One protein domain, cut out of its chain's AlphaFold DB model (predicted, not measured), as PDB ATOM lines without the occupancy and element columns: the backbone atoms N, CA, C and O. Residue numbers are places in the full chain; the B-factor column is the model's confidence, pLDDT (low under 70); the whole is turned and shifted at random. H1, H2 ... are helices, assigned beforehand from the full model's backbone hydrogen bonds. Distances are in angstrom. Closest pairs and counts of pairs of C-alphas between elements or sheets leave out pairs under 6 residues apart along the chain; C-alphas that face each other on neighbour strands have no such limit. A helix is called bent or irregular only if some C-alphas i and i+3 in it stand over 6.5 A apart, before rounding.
ATOM      1  N   THR A   9      80.383  23.228  23.466       62.94
ATOM      2  CA  THR A   9      79.423  22.534  22.586       62.94
ATOM      3  C   THR A   9      79.551  22.934  21.115       62.94
ATOM      4  O   THR A   9      79.478  22.080  20.229       62.94
ATOM      5  N   VAL A  10      79.792  24.219  20.832       72.25
ATOM      6  CA  VAL A  10      79.878  24.746  19.459       72.25
ATOM      7  C   VAL A  10      81.071  24.162  18.679       72.25
ATOM      8  O   VAL A  10      80.844  23.673  17.570       72.25
ATOM      9  N   PRO A  11      82.309  24.085  19.217       80.12
ATOM     10  CA  PRO A  11      83.430  23.445  18.521       80.12
ATOM     11  C   PRO A  11      83.210  21.948  18.265       80.12
ATOM     12  O   PRO A  11      83.610  21.439  17.217       80.12
ATOM     13  N   PHE A  12      82.550  21.238  19.188       81.25
ATOM     14  CA  PHE A  12      82.181  19.832  18.995       81.25
ATOM     15  C   PHE A  12      81.168  19.675  17.853       81.25
ATOM     16  O   PHE A  12      81.368  18.860  16.953       81.25
ATOM     17  N   ARG A  13      80.126  20.515  17.826       82.19
ATOM     18  CA  ARG A  13      79.125  20.531  16.754       82.19
ATOM     19  C   ARG A  13      79.722  20.887  15.393       82.19
ATOM     20  O   ARG A  13      79.372  20.243  14.410       82.19
ATOM     21  N   ILE A  14      80.636  21.858  15.326       84.62
ATOM     22  CA  ILE A  14      81.352  22.200  14.086       84.62
ATOM     23  C   ILE A  14      82.136  20.985  13.579       84.62
ATOM     24  O   ILE A  14      82.004  20.633  12.411       84.62
ATOM     25  N   LYS A  15      82.871  20.280  14.453       89.50
ATOM     26  CA  LYS A  15      83.581  19.042  14.084       89.50
ATOM     27  C   LYS A  15      82.632  17.933  13.615       89.50
ATOM     28  O   LYS A  15      82.944  17.256  12.640       89.50
ATOM     29  N   LEU A  16      81.467  17.774  14.248       89.12
ATOM     30  CA  LEU A  16      80.456  16.788  13.845       89.12
ATOM     31  C   LEU A  16      79.833  17.120  12.475       89.12
ATOM     32  O   LEU A  16      79.704  16.238  11.628       89.12
ATOM     33  N   LEU A  17      79.507  18.392  12.224       89.56
ATOM     34  CA  LEU A  17      79.002  18.868  10.930       89.56
ATOM     35  C   LEU A  17      80.066  18.773   9.829       89.56
ATOM     36  O   LEU A  17      79.755  18.372   8.712       89.56
ATOM     37  N   GLN A  18      81.330  19.073  10.140       93.56
ATOM     38  CA  GLN A  18      82.451  18.909   9.213       93.56
ATOM     39  C   GLN A  18      82.699  17.428   8.892       93.56
ATOM     40  O   GLN A  18      82.922  17.082   7.733       93.56
ATOM     41  N   ALA A  19      82.597  16.532   9.880       92.94
ATOM     42  CA  ALA A  19      82.647  15.089   9.652       92.94
ATOM     43  C   ALA A  19      81.486  14.619   8.756       92.94
ATOM     44  O   ALA A  19      81.718  13.863   7.814       92.94
ATOM     45  N   ALA A  20      80.264  15.113   8.985       92.69
ATOM     46  CA  ALA A  20      79.115  14.835   8.126       92.69
ATOM     47  C   ALA A  20      79.332  15.333   6.685       92.69
ATOM     48  O   ALA A  20      79.182  14.547   5.754       92.69
ATOM     49  N   ALA A  21      79.779  16.577   6.490       94.19
ATOM     50  CA  ALA A  21      80.081  17.142   5.172       94.19
ATOM     51  C   ALA A  21      81.199  16.374   4.439       94.19
ATOM     52  O   ALA A  21      81.098  16.101   3.238       94.19
ATOM     53  N   ASN A  22      82.238  15.948   5.164       92.50
ATOM     54  CA  ASN A  22      83.305  15.107   4.624       92.50
ATOM     55  C   ASN A  22      82.779  13.721   4.211       92.50
ATOM     56  O   ASN A  22      83.146  13.224   3.144       92.50
ATOM     57  N   MET A  23      81.889  13.107   5.001       91.06
ATOM     58  CA  MET A  23      81.236  11.838   4.649       91.06
ATOM     59  C   MET A  23      80.303  11.991   3.441       91.06
ATOM     60  O   MET A  23      80.397  11.191   2.513       91.06
ATOM     61  N   GLN A  24      79.472  13.037   3.397       91.94
ATOM     62  CA  GLN A  24      78.600  13.352   2.258       91.94
ATOM     63  C   GLN A  24      79.410  13.502   0.963       91.94
ATOM     64  O   GLN A  24      79.087  12.883  -0.052       91.94
ATOM     65  N   THR A  25      80.513  14.257   1.021       91.12
ATOM     66  CA  THR A  25      81.429  14.481  -0.109       91.12
ATOM     67  C   THR A  25      82.130  13.190  -0.544       91.12
ATOM     68  O   THR A  25      82.201  12.898  -1.733       91.12
ATOM     69  N   THR A  26      82.605  12.380   0.408       89.06
ATOM     70  CA  THR A  26      83.324  11.119   0.128       89.06
ATOM     71  C   THR A  26      82.406  10.032  -0.438       89.06
ATOM     72  O   THR A  26      82.835   9.229  -1.267       89.06
ATOM     73  N   LEU A  27      81.146   9.996   0.004       87.69
ATOM     74  CA  LEU A  27      80.147   9.011  -0.414       87.69
ATOM     75  C   LEU A  27      79.320   9.457  -1.637       87.69
ATOM     76  O   LEU A  27      78.673   8.625  -2.275       87.69
ATOM     77  N   GLY A  28      79.333  10.750  -1.974       87.94
ATOM     78  CA  GLY A  28      78.528  11.330  -3.053       87.94
ATOM     79  C   GLY A  28      77.026  11.402  -2.741       87.94
ATOM     80  O   GLY A  28      76.214  11.367  -3.662       87.94
ATOM     81  N   ILE A  29      76.639  11.463  -1.460       89.00
ATOM     82  CA  ILE A  29      75.235  11.431  -1.005       89.00
ATOM     83  C   ILE A  29      74.962  12.512   0.043       89.00
ATOM     84  O   ILE A  29      75.798  12.775   0.896       89.00
ATOM     85  N   GLN A  30      73.770  13.113   0.005       89.94
ATOM     86  CA  GLN A  30      73.347  14.137   0.975       89.94
ATOM     87  C   GLN A  30      72.798  13.529   2.275       89.94
ATOM     88  O   GLN A  30      73.159  13.942   3.372       89.94
ATOM     89  N   ASP A  31      71.936  12.520   2.161       89.94
ATOM     90  CA  ASP A  31      71.388  11.776   3.298       89.94
ATOM     91  C   ASP A  31      72.346  10.630   3.685       89.94
ATOM     92  O   ASP A  31      72.730   9.820   2.832       89.94
ATOM     93  N   LEU A  32      72.743  10.597   4.963       91.19
ATOM     94  CA  LEU A  32      73.686   9.639   5.558       91.19
ATOM     95  C   LEU A  32      72.999   8.492   6.328       91.19
ATOM     96  O   LEU A  32      73.694   7.594   6.806       91.19
ATOM     97  N   GLY A  33      71.664   8.480   6.425       91.19
ATOM     98  CA  GLY A  33      70.897   7.452   7.135       91.19
ATOM     99  C   GLY A  33      70.458   7.817   8.558       91.19
ATOM    100  O   GLY A  33      70.549   8.967   8.982       91.19
ATOM    101  N   GLN A  34      69.946   6.827   9.298       88.81
ATOM    102  CA  GLN A  34      69.559   6.980  10.707       88.81
ATOM    103  C   GLN A  34      70.761   6.774  11.619       88.81
ATOM    104  O   GLN A  34      71.515   5.832  11.396       88.81
ATOM    105  N   PHE A  35      70.893   7.560  12.688       90.62
ATOM    106  CA  PHE A  35      71.787   7.188  13.785       90.62
ATOM    107  C   PHE A  35      71.289   5.919  14.487       90.62
ATOM    108  O   PHE A  35      70.099   5.789  14.784       90.62
ATOM    109  N   TYR A  36      72.210   5.006  14.794       92.88
ATOM    110  CA  TYR A  36      71.941   3.941  15.753       92.88
ATOM    111  C   TYR A  36      71.905   4.512  17.180       92.88
ATOM    112  O   TYR A  36      72.696   5.386  17.530       92.88
ATOM    113  N   HIS A  37      70.975   4.024  18.002       89.50
ATOM    114  CA  HIS A  37      70.609   4.650  19.279       89.50
ATOM    115  C   HIS A  37      71.665   4.545  20.392       89.50
ATOM    116  O   HIS A  37      71.629   5.330  21.337       89.50
ATOM    117  N   LYS A  38      72.594   3.586  20.299       89.19
ATOM    118  CA  LYS A  38      73.687   3.380  21.261       89.19
ATOM    119  C   LYS A  38      75.030   3.672  20.570       89.19
ATOM    120  O   LYS A  38      75.379   2.942  19.642       89.19
ATOM    121  N   PRO A  39      75.790   4.710  20.972       90.62
ATOM    122  CA  PRO A  39      77.145   4.909  20.466       90.62
ATOM    123  C   PRO A  39      78.052   3.776  20.957       90.62
ATOM    124  O   PRO A  39      77.898   3.281  22.074       90.62
ATOM    125  N   ILE A  40      79.018   3.371  20.137       92.25
ATOM    126  CA  ILE A  40      79.996   2.354  20.531       92.25
ATOM    127  C   ILE A  40      81.098   3.033  21.339       92.25
ATOM    128  O   ILE A  40      81.706   3.990  20.861       92.25
ATOM    129  N   VAL A  41      81.378   2.510  22.532       91.25
ATOM    130  CA  VAL A  41      82.467   2.969  23.402       91.25
ATOM    131  C   VAL A  41      83.630   1.983  23.293       91.25
ATOM    132  O   VAL A  41      83.502   0.824  23.677       91.25
ATOM    133  N   GLY A  42      84.757   2.424  22.737       88.06
ATOM    134  CA  GLY A  42      85.998   1.647  22.710       88.06
ATOM    135  C   GLY A  42      86.714   1.634  24.061       88.06
ATOM    136  O   GLY A  42      86.571   2.562  24.856       88.06
ATOM    137  N   SER A  43      87.559   0.626  24.284       86.50
ATOM    138  CA  SER A  43      88.395   0.464  25.489       86.50
ATOM    139  C   SER A  43      89.269   1.680  25.841       86.50
ATOM    140  O   SER A  43      89.585   1.901  27.005       86.50
ATOM    141  N   ASN A  44      89.626   2.497  24.849       84.81
ATOM    142  CA  ASN A  44      90.398   3.734  24.992       84.81
ATOM    143  C   ASN A  44      89.532   5.011  25.115       84.81
ATOM    144  O   ASN A  44      90.043   6.111  24.916       84.81
ATOM    145  N   GLY A  45      88.222   4.885  25.348       84.38
ATOM    146  CA  GLY A  45      87.282   6.010  25.405       84.38
ATOM    147  C   GLY A  45      86.851   6.577  24.044       84.38
ATOM    148  O   GLY A  45      86.141   7.581  24.003       84.38
ATOM    149  N   THR A  46      87.238   5.961  22.919       87.38
ATOM    150  CA  THR A  46      86.773   6.400  21.589       87.38
ATOM    151  C   THR A  46      85.275   6.147  21.436       87.38
ATOM    152  O   THR A  46      84.838   4.997  21.489       87.38
ATOM    153  N   LEU A  47      84.501   7.202  21.174       89.38
ATOM    154  CA  LEU A  47      83.086   7.104  20.810       89.38
ATOM    155  C   LEU A  47      82.929   6.986  19.290       89.38
ATOM    156  O   LEU A  47      83.387   7.857  18.549       89.38
ATOM    157  N   VAL A  48      82.243   5.940  18.823       90.69
ATOM    158  CA  VAL A  48      81.884   5.762  17.408       90.69
ATOM    159  C   VAL A  48      80.369   5.854  17.246       90.69
ATOM    160  O   VAL A  48      79.614   4.968  17.654       90.69
ATOM    161  N   PHE A  49      79.930   6.945  16.620       91.62
ATOM    162  CA  PHE A  49      78.548   7.159  16.201       91.62
ATOM    163  C   PHE A  49      78.342   6.523  14.825       91.62
ATOM    164  O   PHE A  49      79.106   6.788  13.899       91.62
ATOM    165  N   CYS A  50      77.321   5.682  14.694       92.81
ATOM    166  CA  CYS A  50      77.070   4.906  13.482       92.81
ATOM    167  C   CYS A  50      75.787   5.386  12.799       92.81
ATOM    168  O   CYS A  50      74.793   5.622  13.492       92.81
ATOM    169  N   THR A  51      75.789   5.490  11.464       93.56
ATOM    170  CA  THR A  51      74.564   5.709  10.683       93.56
ATOM    171  C   THR A  51      74.283   4.561   9.714       93.56
ATOM    172  O   THR A  51      75.170   4.103   8.994       93.56
ATOM    173  N   THR A  52      73.029   4.107   9.675       92.75
ATOM    174  CA  THR A  52      72.553   3.039   8.784       92.75
ATOM    175  C   THR A  52      71.697   3.634   7.671       92.75
ATOM    176  O   THR A  52      70.788   4.424   7.937       92.75
ATOM    177  N   ARG A  53      71.961   3.256   6.411       90.81
ATOM    178  CA  ARG A  53      71.170   3.695   5.251       90.81
ATOM    179  C   ARG A  53      70.951   2.569   4.245       90.81
ATOM    180  O   ARG A  53      71.905   2.057   3.664       90.81
ATOM    181  N   HIS A  54      69.693   2.244   3.956       89.38
ATOM    182  CA  HIS A  54      69.351   1.333   2.863       89.38
ATOM    183  C   HIS A  54      69.564   1.983   1.478       89.38
ATOM    184  O   HIS A  54      68.898   2.956   1.116       89.38
ATOM    185  N   VAL A  55      70.448   1.404   0.657       87.75
ATOM    186  CA  VAL A  55      70.819   1.923  -0.672       87.75
ATOM    187  C   VAL A  55      70.250   1.025  -1.776       87.75
ATOM    188  O   VAL A  55      70.732  -0.081  -1.994       87.75
ATOM    189  N   LYS A  56      69.243   1.517  -2.517       84.94
ATOM    190  CA  LYS A  56      68.537   0.745  -3.568       84.94
ATOM    191  C   LYS A  56      69.419   0.309  -4.749       84.94
ATOM    192  O   LYS A  56      69.086  -0.653  -5.431       84.94
ATOM    193  N   SER A  57      70.503   1.028  -5.039       83.44
ATOM    194  CA  SER A  57      71.462   0.662  -6.087       83.44
ATOM    195  C   SER A  57      72.830   1.259  -5.789       83.44
ATOM    196  O   SER A  57      72.940   2.446  -5.486       83.44
ATOM    197  N   THR A  58      73.885   0.456  -5.936       82.00
ATOM    198  CA  THR A  58      75.277   0.883  -5.721       82.00
ATOM    199  C   THR A  58      75.698   2.035  -6.636       82.00
ATOM    200  O   THR A  58      76.545   2.829  -6.244       82.00
ATOM    201  N   LYS A  59      75.051   2.191  -7.805       80.69
ATOM    202  CA  LYS A  59      75.259   3.306  -8.749       80.69
ATOM    203  C   LYS A  59      74.948   4.693  -8.165       80.69
ATOM    204  O   LYS A  59      75.400   5.684  -8.722       80.69
ATOM    205  N   VAL A  60      74.172   4.773  -7.079       76.75
ATOM    206  CA  VAL A  60      73.807   6.041  -6.415       76.75
ATOM    207  C   VAL A  60      74.950   6.582  -5.544       76.75
ATOM    208  O   VAL A  60      74.978   7.768  -5.237       76.75
ATOM    209  N   ILE A  61      75.907   5.734  -5.155       79.81
ATOM    210  CA  ILE A  61      77.063   6.114  -4.336       79.81
ATOM    211  C   ILE A  61      78.276   6.265  -5.259       79.81
ATOM    212  O   ILE A  61      78.930   5.292  -5.632       79.81
ATOM    213  N   SER A  62      78.575   7.512  -5.635       70.69
ATOM    214  CA  SER A  62      79.685   7.882  -6.533       70.69
ATOM    215  C   SER A  62      81.045   7.928  -5.810       70.69
ATOM    216  O   SER A  62      81.899   8.774  -6.081       70.69
ATOM    217  N   ALA A  63      81.242   7.024  -4.855       68.06
ATOM    218  CA  ALA A  63      82.359   7.024  -3.923       68.06
ATOM    219  C   ALA A  63      83.601   6.353  -4.529       68.06
ATOM    220  O   ALA A  63      83.812   5.149  -4.382       68.06
ATOM    221  N   MET A  64      84.449   7.145  -5.193       63.09
ATOM    222  CA  MET A  64      85.631   6.668  -5.934       63.09
ATOM    223  C   MET A  64      86.624   5.837  -5.095       63.09
ATOM    224  O   MET A  64      87.376   5.041  -5.653       63.09
ATOM    225  N   ASN A  65      86.622   6.012  -3.768       72.25
ATOM    226  CA  ASN A  65      87.631   5.467  -2.854       72.25
ATOM    227  C   ASN A  65      87.122   4.342  -1.927       72.25
ATOM    228  O   ASN A  65      87.879   3.881  -1.073       72.25
ATOM    229  N   VAL A  66      85.870   3.883  -2.063       78.94
ATOM    230  CA  VAL A  66      85.303   2.808  -1.218       78.94
ATOM    231  C   VAL A  66      85.009   1.545  -2.028       78.94
ATOM    232  O   VAL A  66      84.871   1.580  -3.248       78.94
ATOM    233  N   LYS A  67      84.899   0.399  -1.347       82.00
ATOM    234  CA  LYS A  67      84.536  -0.884  -1.966       82.00
ATOM    235  C   LYS A  67      83.390  -1.525  -1.196       82.00
ATOM    236  O   LYS A  67      83.444  -1.620   0.025       82.00
ATOM    237  N   TRP A  68      82.382  -2.002  -1.921       85.19
ATOM    238  CA  TRP A  68      81.294  -2.794  -1.353       85.19
ATOM    239  C   TRP A  68      81.814  -4.172  -0.924       85.19
ATOM    240  O   TRP A  68      82.437  -4.877  -1.719       85.19
ATOM    241  N   ILE A  69      81.564  -4.557   0.330       86.38
ATOM    242  CA  ILE A  69      82.008  -5.830   0.914       86.38
ATOM    243  C   ILE A  69      80.773  -6.597   1.415       86.38
ATOM    244  O   ILE A  69      80.024  -6.052   2.225       86.38
ATOM    245  N   PRO A  70      80.542  -7.852   0.978       87.88
ATOM    246  CA  PRO A  70      79.487  -8.696   1.535       87.88
ATOM    247  C   PRO A  70      79.685  -8.942   3.037       87.88
ATOM    248  O   PRO A  70      80.790  -9.275   3.469       87.88
ATOM    249  N   LEU A  71      78.606  -8.847   3.821       85.31
ATOM    250  CA  LEU A  71      78.650  -8.955   5.287       85.31
ATOM    251  C   LEU A  71      79.261 -10.281   5.783       85.31
ATOM    252  O   LEU A  71      79.920 -10.300   6.819       85.31
ATOM    253  N   SER A  72      79.118 -11.375   5.025       85.12
ATOM    254  CA  SER A  72      79.770 -12.665   5.306       85.12
ATOM    255  C   SER A  72      81.299 -12.557   5.365       85.12
ATOM    256  O   SER A  72      81.896 -12.935   6.368       85.12
ATOM    257  N   LYS A  73      81.925 -11.939   4.354       85.75
ATOM    258  CA  LYS A  73      83.384 -11.713   4.308       85.75
ATOM    259  C   LYS A  73      83.872 -10.792   5.427       85.75
ATOM    260  O   LYS A  73      85.015 -10.884   5.867       85.75
ATOM    261  N   LEU A  74      83.001  -9.897   5.894       79.81
ATOM    262  CA  LEU A  74      83.281  -9.029   7.032       79.81
ATOM    263  C   LEU A  74      83.307  -9.825   8.350       79.81
ATOM    264  O   LEU A  74      84.216  -9.638   9.157       79.81
ATOM    265  N   LYS A  75      82.368 -10.768   8.529       72.75
ATOM    266  CA  LYS A  75      82.326 -11.694   9.677       72.75
ATOM    267  C   LYS A  75      83.509 -12.674   9.680       72.75
ATOM    268  O   LYS A  75      84.090 -12.904  10.735       72.75
ATOM    269  N   GLU A  76      83.930 -13.182   8.520       69.00
ATOM    270  CA  GLU A  76      85.124 -14.043   8.377       69.00
ATOM    271  C   GLU A  76      86.421 -13.346   8.838       69.00
ATOM    272  O   GLU A  76      87.299 -13.972   9.433       69.00
ATOM    273  N   LYS A  77      86.543 -12.027   8.640       64.50
ATOM    274  CA  LYS A  77      87.723 -11.274   9.095       64.50
ATOM    275  C   LYS A  77      87.862 -11.257  10.628       64.50
ATOM    276  O   LYS A  77      88.985 -11.245  11.131       64.50
ATOM    277  N   LYS A  78      86.744 -11.322  11.368       60.19
ATOM    278  CA  LYS A  78      86.721 -11.343  12.843       60.19
ATOM    279  C   LYS A  78      87.411 -12.587  13.418       60.19
ATOM    280  O   LYS A  78      88.195 -12.463  14.353       60.19
ATOM    281  N   SER A  79      87.182 -13.773  12.842       52.59
ATOM    282  CA  SER A  79      87.813 -15.014  13.329       52.59
ATOM    283  C   SER A  79      89.318 -15.063  13.057       52.59
ATOM    284  O   SER A  79      90.068 -15.627  13.849       52.59
ATOM    285  N   THR A  80      89.781 -14.424  11.978       52.91
ATOM    286  CA  THR A  80      91.217 -14.368  11.655       52.91
ATOM    287  C   THR A  80      91.988 -13.526  12.676       52.91
ATOM    288  O   THR A  80      93.076 -13.922  13.085       52.91
ATOM    289  N   SER A  81      91.419 -12.399  13.125       51.44
ATOM    290  CA  SER A  81      92.067 -11.527  14.116       51.44
ATOM    291  C   SER A  81      92.068 -12.124  15.527       51.44
ATOM    292  O   SER A  81      93.030 -11.935  16.262       51.44
ATOM    293  N   ALA A  95      87.064  -0.529  19.338       86.31
ATOM    294  CA  ALA A  95      85.813   0.029  18.818       86.31
ATOM    295  C   ALA A  95      85.463  -0.524  17.418       86.31
ATOM    296  O   ALA A  95      84.288  -0.659  17.082       86.31
ATOM    297  N   GLY A  96      86.473  -0.903  16.621       86.50
ATOM    298  CA  GLY A  96      86.276  -1.576  15.336       86.50
ATOM    299  C   GLY A  96      85.684  -2.985  15.466       86.50
ATOM    300  O   GLY A  96      84.813  -3.350  14.682       86.50
ATOM    301  N   ASP A  97      86.089  -3.757  16.476       85.94
ATOM    302  CA  ASP A  97      85.563  -5.108  16.707       85.94
ATOM    303  C   ASP A  97      84.151  -5.069  17.303       85.94
ATOM    304  O   ASP A  97      83.296  -5.858  16.898       85.94
ATOM    305  N   LEU A  98      83.885  -4.104  18.194       90.00
ATOM    306  CA  LEU A  98      82.553  -3.824  18.745       90.00
ATOM    307  C   LEU A  98      81.559  -3.388  17.653       90.00
ATOM    308  O   LEU A  98      80.406  -3.840  17.637       90.00
ATOM    309  N   LEU A  99      82.019  -2.579  16.691       89.88
ATOM    310  CA  LEU A  99      81.267  -2.263  15.475       89.88
ATOM    311  C   LEU A  99      80.982  -3.535  14.675       89.88
ATOM    312  O   LEU A  99      79.822  -3.839  14.418       89.88
ATOM    313  N   LEU A 100      82.011  -4.325  14.353       88.50
ATOM    314  CA  LEU A 100      81.864  -5.564  13.581       88.50
ATOM    315  C   LEU A 100      80.933  -6.602  14.234       88.50
ATOM    316  O   LEU A 100      80.300  -7.364  13.503       88.50
ATOM    317  N   SER A 101      80.811  -6.644  15.568       88.25
ATOM    318  CA  SER A 101      79.769  -7.439  16.240       88.25
ATOM    319  C   SER A 101      78.362  -6.874  16.065       88.25
ATOM    320  O   SER A 101      77.464  -7.645  15.750       88.25
ATOM    321  N   SER A 102      78.173  -5.564  16.246       91.19
ATOM    322  CA  SER A 102      76.835  -4.954  16.334       91.19
ATOM    323  C   SER A 102      76.172  -4.658  14.984       91.19
ATOM    324  O   SER A 102      74.980  -4.368  14.940       91.19
ATOM    325  N   LEU A 103      76.895  -4.754  13.856       91.31
ATOM    326  CA  LEU A 103      76.353  -4.456  12.517       91.31
ATOM    327  C   LEU A 103      75.029  -5.167  12.190       91.31
ATOM    328  O   LEU A 103      74.204  -4.599  11.480       91.31
ATOM    329  N   GLN A 104      74.825  -6.401  12.661       90.94
ATOM    330  CA  GLN A 104      73.584  -7.144  12.413       90.94
ATOM    331  C   GLN A 104      72.381  -6.431  13.055       90.94
ATOM    332  O   GLN A 104      71.355  -6.234  12.404       90.94
ATOM    333  N   ASP A 105      72.561  -5.991  14.296       90.44
ATOM    334  CA  ASP A 105      71.542  -5.392  15.156       90.44
ATOM    335  C   ASP A 105      71.266  -3.945  14.719       90.44
ATOM    336  O   ASP A 105      70.116  -3.522  14.621       90.44
ATOM    337  N   GLN A 106      72.315  -3.207  14.327       93.12
ATOM    338  CA  GLN A 106      72.198  -1.862  13.750       93.12
ATOM    339  C   GLN A 106      71.448  -1.840  12.407       93.12
ATOM    340  O   GLN A 106      70.755  -0.866  12.101       93.12
ATOM    341  N   ILE A 107      71.591  -2.895  11.595       92.44
ATOM    342  CA  ILE A 107      70.857  -3.050  10.331       92.44
ATOM    343  C   ILE A 107      69.403  -3.440  10.605       92.44
ATOM    344  O   ILE A 107      68.503  -2.848  10.011       92.44
ATOM    345  N   LEU A 108      69.167  -4.390  11.517       92.62
ATOM    346  CA  LEU A 108      67.817  -4.785  11.919       92.62
ATOM    347  C   LEU A 108      67.040  -3.583  12.480       92.62
ATOM    348  O   LEU A 108      65.921  -3.327  12.047       92.62
ATOM    349  N   TYR A 109      67.665  -2.793  13.356       93.56
ATOM    350  CA  TYR A 109      67.076  -1.603  13.971       93.56
ATOM    351  C   TYR A 109      66.621  -0.543  12.949       93.56
ATOM    352  O   TYR A 109      65.495  -0.060  13.055       93.56
ATOM    353  N   ASP A 110      67.423  -0.193  11.932       92.81
ATOM    354  CA  ASP A 110      66.995   0.739  10.860       92.81
ATOM    355  C   ASP A 110      65.850   0.157  10.012       92.81
ATOM    356  O   ASP A 110      64.953   0.892   9.599       92.81
ATOM    357  N   GLN A 111      65.836  -1.165   9.801       92.25
ATOM    358  CA  GLN A 111      64.760  -1.840   9.069       92.25
ATOM    359  C   GLN A 111      63.424  -1.826   9.822       92.25
ATOM    360  O   GLN A 111      62.394  -1.645   9.178       92.25
ATOM    361  N   VAL A 112      63.415  -1.994  11.152       93.81
ATOM    362  CA  VAL A 112      62.167  -2.065  11.938       93.81
ATOM    363  C   VAL A 112      61.702  -0.722  12.507       93.81
ATOM    364  O   VAL A 112      60.505  -0.448  12.514       93.81
ATOM    365  N   SER A 113      62.615   0.165  12.922       93.62
ATOM    366  CA  SER A 113      62.276   1.452  13.573       93.62
ATOM    367  C   SER A 113      61.557   2.462  12.673       93.62
ATOM    368  O   SER A 113      61.087   3.487  13.159       93.62
ATOM    369  N   ARG A 114      61.472   2.179  11.369       90.00
ATOM    370  CA  ARG A 114      60.833   3.019  10.344       90.00
ATOM    371  C   ARG A 114      59.504   2.465   9.825       90.00
ATOM    372  O   ARG A 114      58.901   3.082   8.948       90.00
TER     373      ARG A 114
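What this domain is: This is residues 9 to 81 and 95 to 114 of the 794 residues of the protein "Ankyrin repeat and fibronectin type-III domain-containing protein 1" of Portunus trituberculatus (UniProt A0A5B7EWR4). A long stretch with no named element, residues 28 to 70, makes the middle, its residues 34 to 52 folding back on themselves as a loose hairpin and residues 53 to 70 looping on to H2; H1 lies on one side of it, with residues 9 to 19 sticking out, and H2 and H3 lie on the other. Residues 34 to 35 pair antiparallel with 51 to 52, and 40 to 41 with 47 to 48. The printed part has 93 residues, all helix in class: H1, H2, H3, no named strand. It is only just compact, close to loose: radius of gyration of the C-alphas 14.5 A, spans 40 by 37 by 30 A.

Where its parts are: H1, residues 9 to 27, begins at C-alpha (79.423, 22.534, 22.586) and measures 26.7 A. H2 is residues 71 to 81, 16.3 A. H3, residues 95 to 112, 24.7 A, ends at C-alpha (62.167, -2.065, 11.938).

How they stand to each other: H1 is apart from H2 and H3. H3 touches H2 with residues 97 to 100 alone, closest at the C-alphas of Lys 75 and Leu 100, 7.3 A; they run opposite ways at a shallow tilt of 22 degrees. H3 is irregular, C-alphas 101 and 104 being 7.3 A apart, with a kink of 54 degrees near residue 102. Every O i to N i+4 pair is within hydrogen-bond range in H1, 4 of 7 in H2, 12 of 14 in H3.

The domain as a whole: Residues 82 to 94 are cut out, a C-alpha gap of 14.0 A. H1 to H2 is a long link. Residues 9, 63 to 64 and 76 to 81 have pLDDT under 70.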